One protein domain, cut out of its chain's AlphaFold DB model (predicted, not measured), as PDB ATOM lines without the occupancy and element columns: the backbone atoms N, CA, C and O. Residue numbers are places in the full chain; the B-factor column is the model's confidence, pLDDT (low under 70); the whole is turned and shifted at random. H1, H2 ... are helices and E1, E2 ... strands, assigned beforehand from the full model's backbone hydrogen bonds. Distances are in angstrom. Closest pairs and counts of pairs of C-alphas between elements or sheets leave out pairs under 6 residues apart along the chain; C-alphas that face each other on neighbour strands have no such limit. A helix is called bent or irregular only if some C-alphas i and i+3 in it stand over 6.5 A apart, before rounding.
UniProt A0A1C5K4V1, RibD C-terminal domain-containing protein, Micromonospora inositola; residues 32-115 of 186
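Overview. This is residues 32 to 115 of the 186 residues of the protein "RibD C-terminal domain-containing protein" of Micromonospora inositola (UniProt A0A1C5K4V1). A small parallel sheet of three strands has H2 over one face, while H1, H4 and H3 gather beyond the end where E1 and E2 begin, with H4 between the other two. H5, after E3, sits off by itself and touches no helix. The 84 printed residues have five named helices and three named strands, along the chain H1 E1 H2 H3 H4 E2 E3 H5, and the class is mixed, helices and strands. The sheet runs E1 E2 E3, all parallel. The whole is only just compact, close to loose, with a radius of gyration of the C-alphas of 13.8 A and spans of 40 by 30 by 19 A.

Along the chain. In the sheet, E1 is residues 45 to 49, 13.6 A from first to last C-alpha, E2 is residues 83 to 87, 13.4 A, and E3 is residues 99 to 102, 9.9 A. C-alpha 45 stands at (220.431, 141.543, 183.731). H2 is residues 50 to 56, 10.0 A. H4, the longest helix, is residues 70 to 81, 16.8 A. H1 is residues 32 to 40, 12.4 A, and begins at C-alpha 32 (218.111, 150.902, 203.400). H3 is residues 58 to 64, 10.8 A, and is irregular: C-alphas 60 and 63 are 7.8 A apart. H5 is residues 107 to 114, 10.9 A, and ends at C-alpha 114 (212.933, 134.845, 180.943).

Arrangement. E2 is the inner strand. It is parallel to E1 at 22 degrees, with N 46 and O 83 at 2.8 A, and parallel to E3 at 27 degrees, with N 100 and O 84 at 2.9 A; both pairs are within hydrogen-bond range. H2 is on the sheet at a height over the sheet of 9.0 A. It runs along the strands, at 8 degrees to E2 on the local plane, over E2 and only just over E1, on which 3 of its C-alphas fall. The closest C-alphas of H2 and E2 are those of Arg 50 and Val 86, 6.5 A apart. E1, H2, H3, H4 and E2 form a strand-helix-strand unit, two parallel neighbour strands with helices between them in the chain. H4 is not on the sheet, but only just, with 4 pairs of C-alphas within 10 A. H4 touches H3, closest at the C-alphas of Trp 59 and Ala 76, 5.0 A, with a steep tilt of 53 degrees, opposite ways. H4 also touches H1, closest at the C-alphas of Asn 37 and Tyr 75, 5.8 A, with a shallow tilt of 20 degrees, the same way. H1 and H3 are apart. H2 and H3 meet only through their link. H5 is not on the sheet and is apart from H4. Every O i to N i+4 pair is within hydrogen-bond range in H1, H2, H4 and H5; H3 has 1 of 3, and 2 of 4 O i to N i+3 pairs.

Size, cuts and confidence. The two C-alphas farthest apart are those of Asp 67 and Asp 108, 43.2 A. The printed part has no cut. The link from E2 to E3 is long, with 11 residues. The mean pLDDT of the printed part is 86.4, and residues 63 to 67 are under 70.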
ATOM      1  N   VAL A  32     218.972 151.037 204.577       80.94
ATOM      2  CA  VAL A  32     218.111 150.902 203.400       80.94
ATOM      3  C   VAL A  32     218.945 150.560 202.165       80.94
ATOM      4  O   VAL A  32     218.532 149.726 201.357       80.94
ATOM      5  N   HIS A  33     220.145 151.129 202.028       76.94
ATOM      6  CA  HIS A  33     221.052 150.781 200.936       76.94
ATOM      7  C   HIS A  33     221.501 149.314 201.010       76.94
ATOM      8  O   HIS A  33     221.408 148.595 200.014       76.94
ATOM      9  N   ALA A  34     221.919 148.829 202.182       81.38
ATOM     10  CA  ALA A  34     222.297 147.427 202.356       81.38
ATOM     11  C   ALA A  34     221.140 146.473 202.004       81.38
ATOM     12  O   ALA A  34     221.336 145.490 201.284       81.38
ATOM     13  N   PHE A  35     219.916 146.808 202.420       80.75
ATOM     14  CA  PHE A  35     218.726 146.043 202.053       80.75
ATOM     15  C   PHE A  35     218.502 145.996 200.534       80.75
ATOM     16  O   PHE A  35     218.187 144.937 199.982       80.75
ATOM     17  N   VAL A  36     218.678 147.123 199.837       81.44
ATOM     18  CA  VAL A  36     218.565 147.184 198.371       81.44
ATOM     19  C   VAL A  36     219.650 146.338 197.704       81.44
ATOM     20  O   VAL A  36     219.327 145.564 196.800       81.44
ATOM     21  N   ASN A  37     220.896 146.390 198.182       84.94
ATOM     22  CA  ASN A  37     221.985 145.559 197.658       84.94
ATOM     23  C   ASN A  37     221.622 144.073 197.705       84.94
ATOM     24  O   ASN A  37     221.779 143.367 196.710       84.94
ATOM     25  N   ASP A  38     221.066 143.600 198.820       84.88
ATOM     26  CA  ASP A  38     220.662 142.200 198.965       84.88
ATOM     27  C   ASP A  38     219.550 141.793 197.991       84.88
ATOM     28  O   ASP A  38     219.512 140.650 197.522       84.88
ATOM     29  N   LYS A  39     218.661 142.725 197.629       83.44
ATOM     30  CA  LYS A  39     217.630 142.497 196.605       83.44
ATOM     31  C   LYS A  39     218.179 142.533 195.185       83.44
ATOM     32  O   LYS A  39     217.651 141.817 194.331       83.44
ATOM     33  N   GLU A  40     219.212 143.327 194.927       84.31
ATOM     34  CA  GLU A  40     219.811 143.459 193.598       84.31
ATOM     35  C   GLU A  40     220.877 142.399 193.295       84.31
ATOM     36  O   GLU A  40     221.034 142.019 192.139       84.31
ATOM     37  N   ARG A  41     221.531 141.813 194.306       85.38
ATOM     38  CA  ARG A  41     222.493 140.701 194.146       85.38
ATOM     39  C   ARG A  41     222.061 139.570 193.196       85.38
ATOM     40  O   ARG A  41     222.897 139.129 192.409       85.38
ATOM     41  N   PRO A  42     220.820 139.045 193.244       86.69
ATOM     42  CA  PRO A  42     220.393 137.981 192.333       86.69
ATOM     43  C   PRO A  42     220.059 138.469 190.911       86.69
ATOM     44  O   PRO A  42     219.716 137.648 190.054       86.69
ATOM     45  N   VAL A  43     220.111 139.776 190.632       86.00
ATOM     46  CA  VAL A  43     219.771 140.342 189.321       86.00
ATOM     47  C   VAL A  43     220.919 140.114 188.342       86.00
ATOM     48  O   VAL A  43     221.987 140.704 188.434       86.00
ATOM     49  N   GLY A  44     220.681 139.256 187.350       86.31
ATOM     50  CA  GLY A  44     221.674 138.960 186.312       86.31
ATOM     51  C   GLY A  44     221.654 139.914 185.115       86.31
ATOM     52  O   GLY A  44     222.617 139.951 184.350       86.31
ATOM     53  N   THR A  45     220.559 140.652 184.892       90.50
ATOM     54  CA  THR A  45     220.431 141.543 183.731       90.50
ATOM     55  C   THR A  45     219.553 142.755 184.029       90.50
ATOM     56  O   THR A  45     218.395 142.591 184.413       90.50
ATOM     57  N   TYR A  46     220.071 143.950 183.751       90.31
ATOM     58  CA  TYR A  46     219.327 145.205 183.788       90.31
ATOM     59  C   TYR A  46     218.855 145.619 182.393       90.31
ATOM     60  O   TYR A  46     219.579 145.484 181.405       90.31
ATOM     61  N   LEU A  47     217.634 146.149 182.316       91.94
ATOM     62  CA  LEU A  47     217.069 146.742 181.107       91.94
ATOM     63  C   LEU A  47     216.900 148.243 181.359       91.94
ATOM     64  O   LEU A  47     216.162 148.625 182.263       91.94
ATOM     65  N   TYR A  48     217.571 149.080 180.575       89.50
ATOM     66  CA  TYR A  48     217.587 150.531 180.760       89.50
ATOM     67  C   TYR A  48     217.126 151.273 179.508       89.50
ATOM     68  O   TYR A  48     217.328 150.818 178.385       89.50
ATOM     69  N   GLY A  49     216.531 152.450 179.703       89.44
ATOM     70  CA  GLY A  49     216.437 153.474 178.662       89.44
ATOM     71  C   GLY A  49     217.669 154.385 178.673       89.44
ATOM     72  O   GLY A  49     218.475 154.319 179.599       89.44
ATOM     73  N   ARG A  50     217.794 155.275 177.679       90.06
ATOM     74  CA  ARG A  50     218.944 156.194 177.536       90.06
ATOM     75  C   ARG A  50     219.284 156.978 178.810       90.06
ATOM     76  O   ARG A  50     220.378 156.828 179.326       90.06
ATOM     77  N   ARG A  51     218.338 157.784 179.313       85.31
ATOM     78  CA  ARG A  51     218.573 158.678 180.465       85.31
ATOM     79  C   ARG A  51     218.993 157.905 181.713       85.31
ATOM     80  O   ARG A  51     219.951 158.270 182.373       85.31
ATOM     81  N   MET A  52     218.303 156.796 181.982       82.31
ATOM     82  CA  MET A  52     218.634 155.925 183.108       82.31
ATOM     83  C   MET A  52     220.047 155.362 182.982       82.31
ATOM     84  O   MET A  52     220.801 155.337 183.945       82.31
ATOM     85  N   TYR A  53     220.406 154.898 181.786       88.38
ATOM     86  CA  TYR A  53     221.738 154.381 181.543       88.38
ATOM     87  C   TYR A  53     222.809 155.442 181.810       88.38
ATOM     88  O   TYR A  53     223.760 155.156 182.526       88.38
ATOM     89  N   GLU A  54     222.626 156.659 181.297       88.56
ATOM     90  CA  GLU A  54     223.552 157.780 181.503       88.56
ATOM     91  C   GLU A  54     223.768 158.079 182.994       88.56
ATOM     92  O   GLU A  54     224.908 158.258 183.416       88.56
ATOM     93  N   THR A  55     222.710 158.036 183.807       84.69
ATOM     94  CA  THR A  55     222.814 158.152 185.270       84.69
ATOM     95  C   THR A  55     223.560 156.967 185.886       84.69
ATOM     96  O   THR A  55     224.491 157.147 186.668       84.69
ATOM     97  N   MET A  56     223.190 155.740 185.518       86.06
ATOM     98  CA  MET A  56     223.740 154.529 186.134       86.06
ATOM     99  C   MET A  56     225.194 154.244 185.736       86.06
ATOM    100  O   MET A  56     225.877 153.514 186.450       86.06
ATOM    101  N   VAL A  57     225.701 154.840 184.649       90.00
ATOM    102  CA  VAL A  57     227.120 154.755 184.248       90.00
ATOM    103  C   VAL A  57     228.060 155.244 185.353       90.00
ATOM    104  O   VAL A  57     229.183 154.753 185.432       90.00
ATOM    105  N   TYR A  58     227.605 156.120 186.255       85.56
ATOM    106  CA  TYR A  58     228.365 156.522 187.444       85.56
ATOM    107  C   TYR A  58     228.924 155.323 188.237       85.56
ATOM    108  O   TYR A  58     230.072 155.349 188.694       85.56
ATOM    109  N   TRP A  59     228.156 154.234 188.338       87.50
ATOM    110  CA  TRP A  59     228.541 153.022 189.066       87.50
ATOM    111  C   TRP A  59     229.691 152.246 188.424       87.50
ATOM    112  O   TRP A  59     230.339 151.449 189.102       87.50
ATOM    113  N   GLU A  60     230.006 152.517 187.155       88.50
ATOM    114  CA  GLU A  60     231.209 151.987 186.515       88.50
ATOM    115  C   GLU A  60     232.470 152.527 187.203       88.50
ATOM    116  O   GLU A  60     233.448 151.799 187.309       88.50
ATOM    117  N   THR A  61     232.444 153.759 187.722       83.38
ATOM    118  CA  THR A  61     233.603 154.427 188.341       83.38
ATOM    119  C   THR A  61     233.456 154.681 189.841       83.38
ATOM    120  O   THR A  61     234.416 155.079 190.487       83.38
ATOM    121  N   ALA A  62     232.289 154.424 190.436       76.31
ATOM    122  CA  ALA A  62     231.990 154.782 191.829       76.31
ATOM    123  C   ALA A  62     232.945 154.178 192.886       76.31
ATOM    124  O   ALA A  62     232.997 154.663 194.015       76.31
ATOM    125  N   PHE A  63     233.723 153.144 192.550       66.69
ATOM    126  CA  PHE A  63     234.696 152.519 193.454       66.69
ATOM    127  C   PHE A  63     236.047 153.253 193.546       66.69
ATOM    128  O   PHE A  63     236.843 152.921 194.422       66.69
ATOM    129  N   THR A  64     236.340 154.215 192.662       62.91
ATOM    130  CA  THR A  64     237.656 154.885 192.613       62.91
ATOM    131  C   THR A  64     237.828 155.979 193.670       62.91
ATOM    132  O   THR A  64     238.931 156.492 193.845       62.91
ATOM    133  N   GLY A  65     236.762 156.345 194.388       62.03
ATOM    134  CA  GLY A  65     236.830 157.269 195.519       62.03
ATOM    135  C   GLY A  65     237.348 156.567 196.774       62.03
ATOM    136  O   GLY A  65     236.706 155.646 197.279       62.03
ATOM    137  N   HIS A  66     238.491 157.018 197.295       56.44
ATOM    138  CA  HIS A  66     239.170 156.408 198.447       56.44
ATOM    139  C   HIS A  66     238.330 156.398 199.748       56.44
ATOM    140  O   HIS A  66     238.576 155.553 200.606       56.44
ATOM    141  N   ASP A  67     237.290 157.238 199.844       69.69
ATOM    142  CA  ASP A  67     236.444 157.413 201.040       69.69
ATOM    143  C   ASP A  67     234.982 156.963 200.871       69.69
ATOM    144  O   ASP A  67     234.128 157.289 201.695       69.69
ATOM    145  N   GLN A  68     234.649 156.196 199.827       73.69
ATOM    146  CA  GLN A  68     233.253 155.789 199.641       73.69
ATOM    147  C   GLN A  68     232.792 154.758 200.692       73.69
ATOM    148  O   GLN A  68     233.526 153.796 200.961       73.69
ATOM    149  N   PRO A  69     231.564 154.891 201.242       80.81
ATOM    150  CA  PRO A  69     230.989 153.920 202.170       80.81
ATOM    151  C   PRO A  69     230.993 152.493 201.612       80.81
ATOM    152  O   PRO A  69     230.902 152.266 200.399       80.81
ATOM    153  N   ALA A  70     231.071 151.498 202.498       85.62
ATOM    154  CA  ALA A  70     231.151 150.096 202.094       85.62
ATOM    155  C   ALA A  70     229.942 149.660 201.245       85.62
ATOM    156  O   ALA A  70     230.133 148.960 200.248       85.62
ATOM    157  N   VAL A  71     228.740 150.135 201.586       82.56
ATOM    158  CA  VAL A  71     227.496 149.849 200.852       82.56
ATOM    159  C   VAL A  71     227.509 150.379 199.416       82.56
ATOM    160  O   VAL A  71     227.080 149.675 198.505       82.56
ATOM    161  N   VAL A  72     228.110 151.552 199.183       83.62
ATOM    162  CA  VAL A  72     228.262 152.162 197.849       83.62
ATOM    163  C   VAL A  72     229.203 151.317 196.991       83.62
ATOM    164  O   VAL A  72     228.894 150.974 195.851       83.62
ATOM    165  N   ARG A  73     230.345 150.905 197.553       86.00
ATOM    166  CA  ARG A  73     231.298 150.025 196.853       86.00
ATOM    167  C   ARG A  73     230.729 148.637 196.577       86.00
ATOM    168  O   ARG A  73     231.167 147.957 195.651       86.00
ATOM    169  N   ASP A  74     229.830 148.161 197.426       87.88
ATOM    170  CA  ASP A  74     229.152 146.884 197.243       87.88
ATOM    171  C   ASP A  74     228.116 146.950 196.117       87.88
ATOM    172  O   ASP A  74     228.158 146.110 195.217       87.88
ATOM    173  N   TYR A  75     227.296 148.003 196.079       86.06
ATOM    174  CA  TYR A  75     226.369 148.233 194.974       86.06
ATOM    175  C   TYR A  75     227.093 148.368 193.632       86.06
ATOM    176  O   TYR A  75     226.719 147.711 192.664       86.06
ATOM    177  N   ALA A  76     228.191 149.133 193.582       89.06
ATOM    178  CA  ALA A  76     229.003 149.273 192.371       89.06
ATOM    179  C   ALA A  76     229.441 147.906 191.809       89.06
ATOM    180  O   ALA A  76     229.307 147.649 190.613       89.06
ATOM    181  N   ARG A  77     229.893 146.991 192.679       90.00
ATOM    182  CA  ARG A  77     230.297 145.630 192.286       90.00
ATOM    183  C   ARG A  77     229.120 144.798 191.779       90.00
ATOM    184  O   ARG A  77     229.270 144.091 190.782       90.00
ATOM    185  N   ILE A  78     227.967 144.878 192.445       89.69
ATOM    186  CA  ILE A  78     226.734 144.197 192.018       89.69
ATOM    187  C   ILE A  78     226.332 144.689 190.625       89.69
ATOM    188  O   ILE A  78     226.157 143.888 189.703       89.69
ATOM    189  N   TRP A  79     226.272 146.008 190.455       92.06
ATOM    190  CA  TRP A  79     225.889 146.635 189.203       92.06
ATOM    191  C   TRP A  79     226.849 146.267 188.071       92.06
ATOM    192  O   TRP A  79     226.403 145.835 187.007       92.06
ATOM    193  N   GLN A  80     228.165 146.353 188.287       91.19
ATOM    194  CA  GLN A  80     229.184 145.981 187.298       91.19
ATOM    195  C   GLN A  80     229.085 144.508 186.875       91.19
ATOM    196  O   GLN A  80     229.223 144.209 185.689       91.19
ATOM    197  N   ALA A  81     228.796 143.591 187.803       91.81
ATOM    198  CA  ALA A  81     228.711 142.157 187.516       91.81
ATOM    199  C   ALA A  81     227.525 141.777 186.604       91.81
ATOM    200  O   ALA A  81     227.621 140.830 185.811       91.81
ATOM    201  N   ALA A  82     226.416 142.513 186.668       90.25
ATOM    202  CA  ALA A  82     225.224 142.230 185.871       90.25
ATOM    203  C   ALA A  82     225.394 142.583 184.381       90.25
ATOM    204  O   ALA A  82     226.098 143.527 184.018       90.25
ATOM    205  N   ASP A  83     224.706 141.853 183.498       92.50
ATOM    206  CA  ASP A  83     224.566 142.253 182.091       92.50
ATOM    207  C   ASP A  83     223.610 143.454 181.977       92.50
ATOM    208  O   ASP A  83     222.688 143.606 182.776       92.50
ATOM    209  N   LYS A  84     223.787 144.316 180.977       93.75
ATOM    210  CA  LYS A  84     222.957 145.515 180.784       93.75
ATOM    211  C   LYS A  84     222.479 145.596 179.340       93.75
ATOM    212  O   LYS A  84     223.238 145.357 178.403       93.75
ATOM    213  N   VAL A  85     221.211 145.941 179.149       94.06
ATOM    214  CA  VAL A  85     220.604 146.163 177.833       94.06
ATOM    215  C   VAL A  85     220.023 147.561 177.814       94.06
ATOM    216  O   VAL A  85     219.065 147.841 178.530       94.06
ATOM    217  N   VAL A  86     220.600 148.433 177.001       94.44
ATOM    218  CA  VAL A  86     220.155 149.816 176.851       94.44
ATOM    219  C   VAL A  86     219.303 149.908 175.601       94.44
ATOM    220  O   VAL A  86     219.769 149.573 174.519       94.44
ATOM    221  N   TYR A  87     218.070 150.370 175.737       92.94
ATOM    222  CA  TYR A  87     217.166 150.617 174.622       92.94
ATOM    223  C   TYR A  87     217.179 152.106 174.287       92.94
ATOM    224  O   TYR A  87     216.710 152.937 175.070       92.94
ATOM    225  N   SER A  88     217.750 152.458 173.134       92.31
ATOM    226  CA  SER A  88     217.809 153.844 172.671       92.31
ATOM    227  C   SER A  88     218.064 153.958 171.169       92.31
ATOM    228  O   SER A  88     219.040 153.431 170.631       92.31
ATOM    229  N   SER A  89     217.237 154.754 170.493       90.94
ATOM    230  CA  SER A  89     217.430 155.132 169.090       90.94
ATOM    231  C   SER A  89     218.443 156.265 168.892       90.94
ATOM    232  O   SER A  89     218.915 156.460 167.781       90.94
ATOM    233  N   THR A  90     218.776 157.002 169.954       91.75
ATOM    234  CA  THR A  90     219.529 158.272 169.890       91.75
ATOM    235  C   THR A  90     220.861 158.243 170.627       91.75
ATOM    236  O   THR A  90     221.622 159.192 170.529       91.75
ATOM    237  N   LEU A  91     221.131 157.199 171.413       91.44
ATOM    238  CA  LEU A  91     222.406 157.062 172.115       91.44
ATOM    239  C   LEU A  91     223.443 156.514 171.140       91.44
ATOM    240  O   LEU A  91     223.224 155.439 170.593       91.44
ATOM    241  N   ASP A  92     224.555 157.196 170.907       90.31
ATOM    242  CA  ASP A  92     225.507 156.738 169.889       90.31
ATOM    243  C   ASP A  92     226.261 155.477 170.321       90.31
ATOM    244  O   ASP A  92     226.317 154.503 169.566       90.31
ATOM    245  N   ALA A  93     226.764 155.461 171.557       90.81
ATOM    246  CA  ALA A  93     227.542 154.362 172.114       90.81
ATOM    247  C   ALA A  93     227.316 154.197 173.626       90.81
ATOM    248  O   ALA A  93     226.835 155.101 174.307       90.81
ATOM    249  N   VAL A  94     227.679 153.021 174.141       93.19
ATOM    250  CA  VAL A  94     227.691 152.689 175.573       93.19
ATOM    251  C   VAL A  94     229.130 152.720 176.088       93.19
ATOM    252  O   VAL A  94     230.048 152.332 175.369       93.19
ATOM    253  N   SER A  95     229.326 153.187 177.318       91.19
ATOM    254  CA  SER A  95     230.640 153.420 177.935       91.19
ATOM    255  C   SER A  95     230.964 152.474 179.096       91.19
ATOM    256  O   SER A  95     232.049 152.564 179.661       91.19
ATOM    257  N   SER A  96     230.055 151.563 179.451       91.12
ATOM    258  CA  SER A  96     230.217 150.632 180.576       91.12
ATOM    259  C   SER A  96     230.363 149.181 180.131       91.12
ATOM    260  O   SER A  96     229.819 148.762 179.099       91.12
ATOM    261  N   ALA A  97     231.061 148.382 180.938       90.88
ATOM    262  CA  ALA A  97     231.260 146.969 180.662       90.88
ATOM    263  C   ALA A  97     229.945 146.171 180.711       90.88
ATOM    264  O   ALA A  97     228.999 146.494 181.435       90.88
ATOM    265  N   ARG A  98     229.910 145.063 179.954       93.25
ATOM    266  CA  ARG A  98     228.791 144.097 179.930       93.25
ATOM    267  C   ARG A  98     227.459 144.728 179.496       93.25
ATOM    268  O   ARG A  98     226.388 144.258 179.872       93.25
ATOM    269  N   THR A  99     227.540 145.764 178.662       94.75
ATOM    270  CA  THR A  99     226.390 146.512 178.153       94.75
ATOM    271  C   THR A  99     226.213 146.299 176.660       94.75
ATOM    272  O   THR A  99     227.166 146.411 175.892       94.75
ATOM    273  N   ARG A 100     224.977 146.035 176.230       93.88
ATOM    274  CA  ARG A 100     224.581 146.067 174.818       93.88
ATOM    275  C   ARG A 100     223.571 147.180 174.567       93.88
ATOM    276  O   ARG A 100     222.689 147.412 175.392       93.88
ATOM    277  N   LEU A 101     223.686 147.826 173.414       94.56
ATOM    278  CA  LEU A 101     222.762 148.853 172.948       94.56
ATOM    279  C   LEU A 101     221.823 148.264 171.893       94.56
ATOM    280  O   LEU A 101     222.273 147.767 170.866       94.56
ATOM    281  N   GLU A 102     220.526 148.358 172.143       93.25
ATOM    282  CA  GLU A 102     219.452 147.958 171.240       93.25
ATOM    283  C   GLU A 102     218.697 149.206 170.769       93.25
ATOM    284  O   GLU A 102     218.347 150.085 171.561       93.25
ATOM    285  N   ARG A 103     218.435 149.305 169.462       92.56
ATOM    286  CA  ARG A 103     217.772 150.485 168.877       92.56
ATOM    287  C   ARG A 103     216.262 150.499 169.092       92.56
ATOM    288  O   ARG A 103     215.665 151.571 169.116       92.56
ATOM    289  N   GLU A 104     215.664 149.326 169.280       89.38
ATOM    290  CA  GLU A 104     214.227 149.148 169.463       89.38
ATOM    291  C   GLU A 104     213.941 148.132 170.573       89.38
ATOM    292  O   GLU A 104     214.692 147.180 170.791       89.38
ATOM    293  N   PHE A 105     212.843 148.348 171.296       89.56
ATOM    294  CA  PHE A 105     212.382 147.430 172.326       89.56
ATOM    295  C   PHE A 105     211.527 146.308 171.721       89.56
ATOM    296  O   PHE A 105     210.422 146.554 171.243       89.56
ATOM    297  N   ASP A 106     212.013 145.069 171.812       87.44
ATOM    298  CA  ASP A 106     211.283 143.856 171.424       87.44
ATOM    299  C   ASP A 106     210.793 143.088 172.676       87.44
ATOM    300  O   ASP A 106     211.607 142.491 173.396       87.44
ATOM    301  N   PRO A 107     209.472 143.025 172.942       87.94
ATOM    302  CA  PRO A 107     208.919 142.227 174.036       87.94
ATOM    303  C   PRO A 107     209.277 140.737 173.948       87.94
ATOM    304  O   PRO A 107     209.412 140.074 174.982       87.94
ATOM    305  N   ASP A 108     209.450 140.188 172.743       89.06
ATOM    306  CA  ASP A 108     209.809 138.783 172.569       89.06
ATOM    307  C   ASP A 108     211.265 138.521 172.960       89.06
ATOM    308  O   ASP A 108     211.569 137.449 173.494       89.06
ATOM    309  N   ALA A 109     212.160 139.501 172.801       86.06
ATOM    310  CA  ALA A 109     213.516 139.437 173.343       86.06
ATOM    311  C   ALA A 109     213.498 139.294 174.867       86.06
ATOM    312  O   ALA A 109     214.184 138.427 175.412       86.06
ATOM    313  N   VAL A 110     212.645 140.059 175.552       86.81
ATOM    314  CA  VAL A 110     212.474 139.949 177.008       86.81
ATOM    315  C   VAL A 110     211.892 138.586 177.390       86.81
ATOM    316  O   VAL A 110     212.372 137.943 178.325       86.81
ATOM    317  N   ARG A 111     210.912 138.067 176.638       87.62
ATOM    318  CA  ARG A 111     210.381 136.709 176.868       87.62
ATOM    319  C   ARG A 111     211.458 135.636 176.712       87.62
ATOM    320  O   ARG A 111     211.466 134.690 177.495       87.62
ATOM    321  N   ARG A 112     212.367 135.769 175.735       87.19
ATOM    322  CA  ARG A 112     213.511 134.856 175.554       87.19
ATOM    323  C   ARG A 112     214.466 134.910 176.746       87.19
ATOM    324  O   ARG A 112     214.873 133.852 177.211       87.19
ATOM    325  N   LEU A 113     214.742 136.098 177.289       85.00
ATOM    326  CA  LEU A 113     215.566 136.256 178.497       85.00
ATOM    327  C   LEU A 113     214.957 135.569 179.728       85.00
ATOM    328  O   LEU A 113     215.689 135.055 180.568       85.00
ATOM    329  N   LYS A 114     213.623 135.513 179.828       84.00
ATOM    330  CA  LYS A 114     212.933 134.845 180.943       84.00
ATOM    331  C   LYS A 114     212.957 133.316 180.874       84.00
ATOM    332  O   LYS A 114     212.687 132.656 181.887       84.00
ATOM    333  N   LYS A 115     213.233 132.732 179.702       82.88
ATOM    334  CA  LYS A 115     213.286 131.273 179.550       82.88
ATOM    335  C   LYS A 115     214.494 130.712 180.314       82.88
ATOM    336  O   LYS A 115     215.531 131.370 180.374       82.88
TER     337      LYS A 115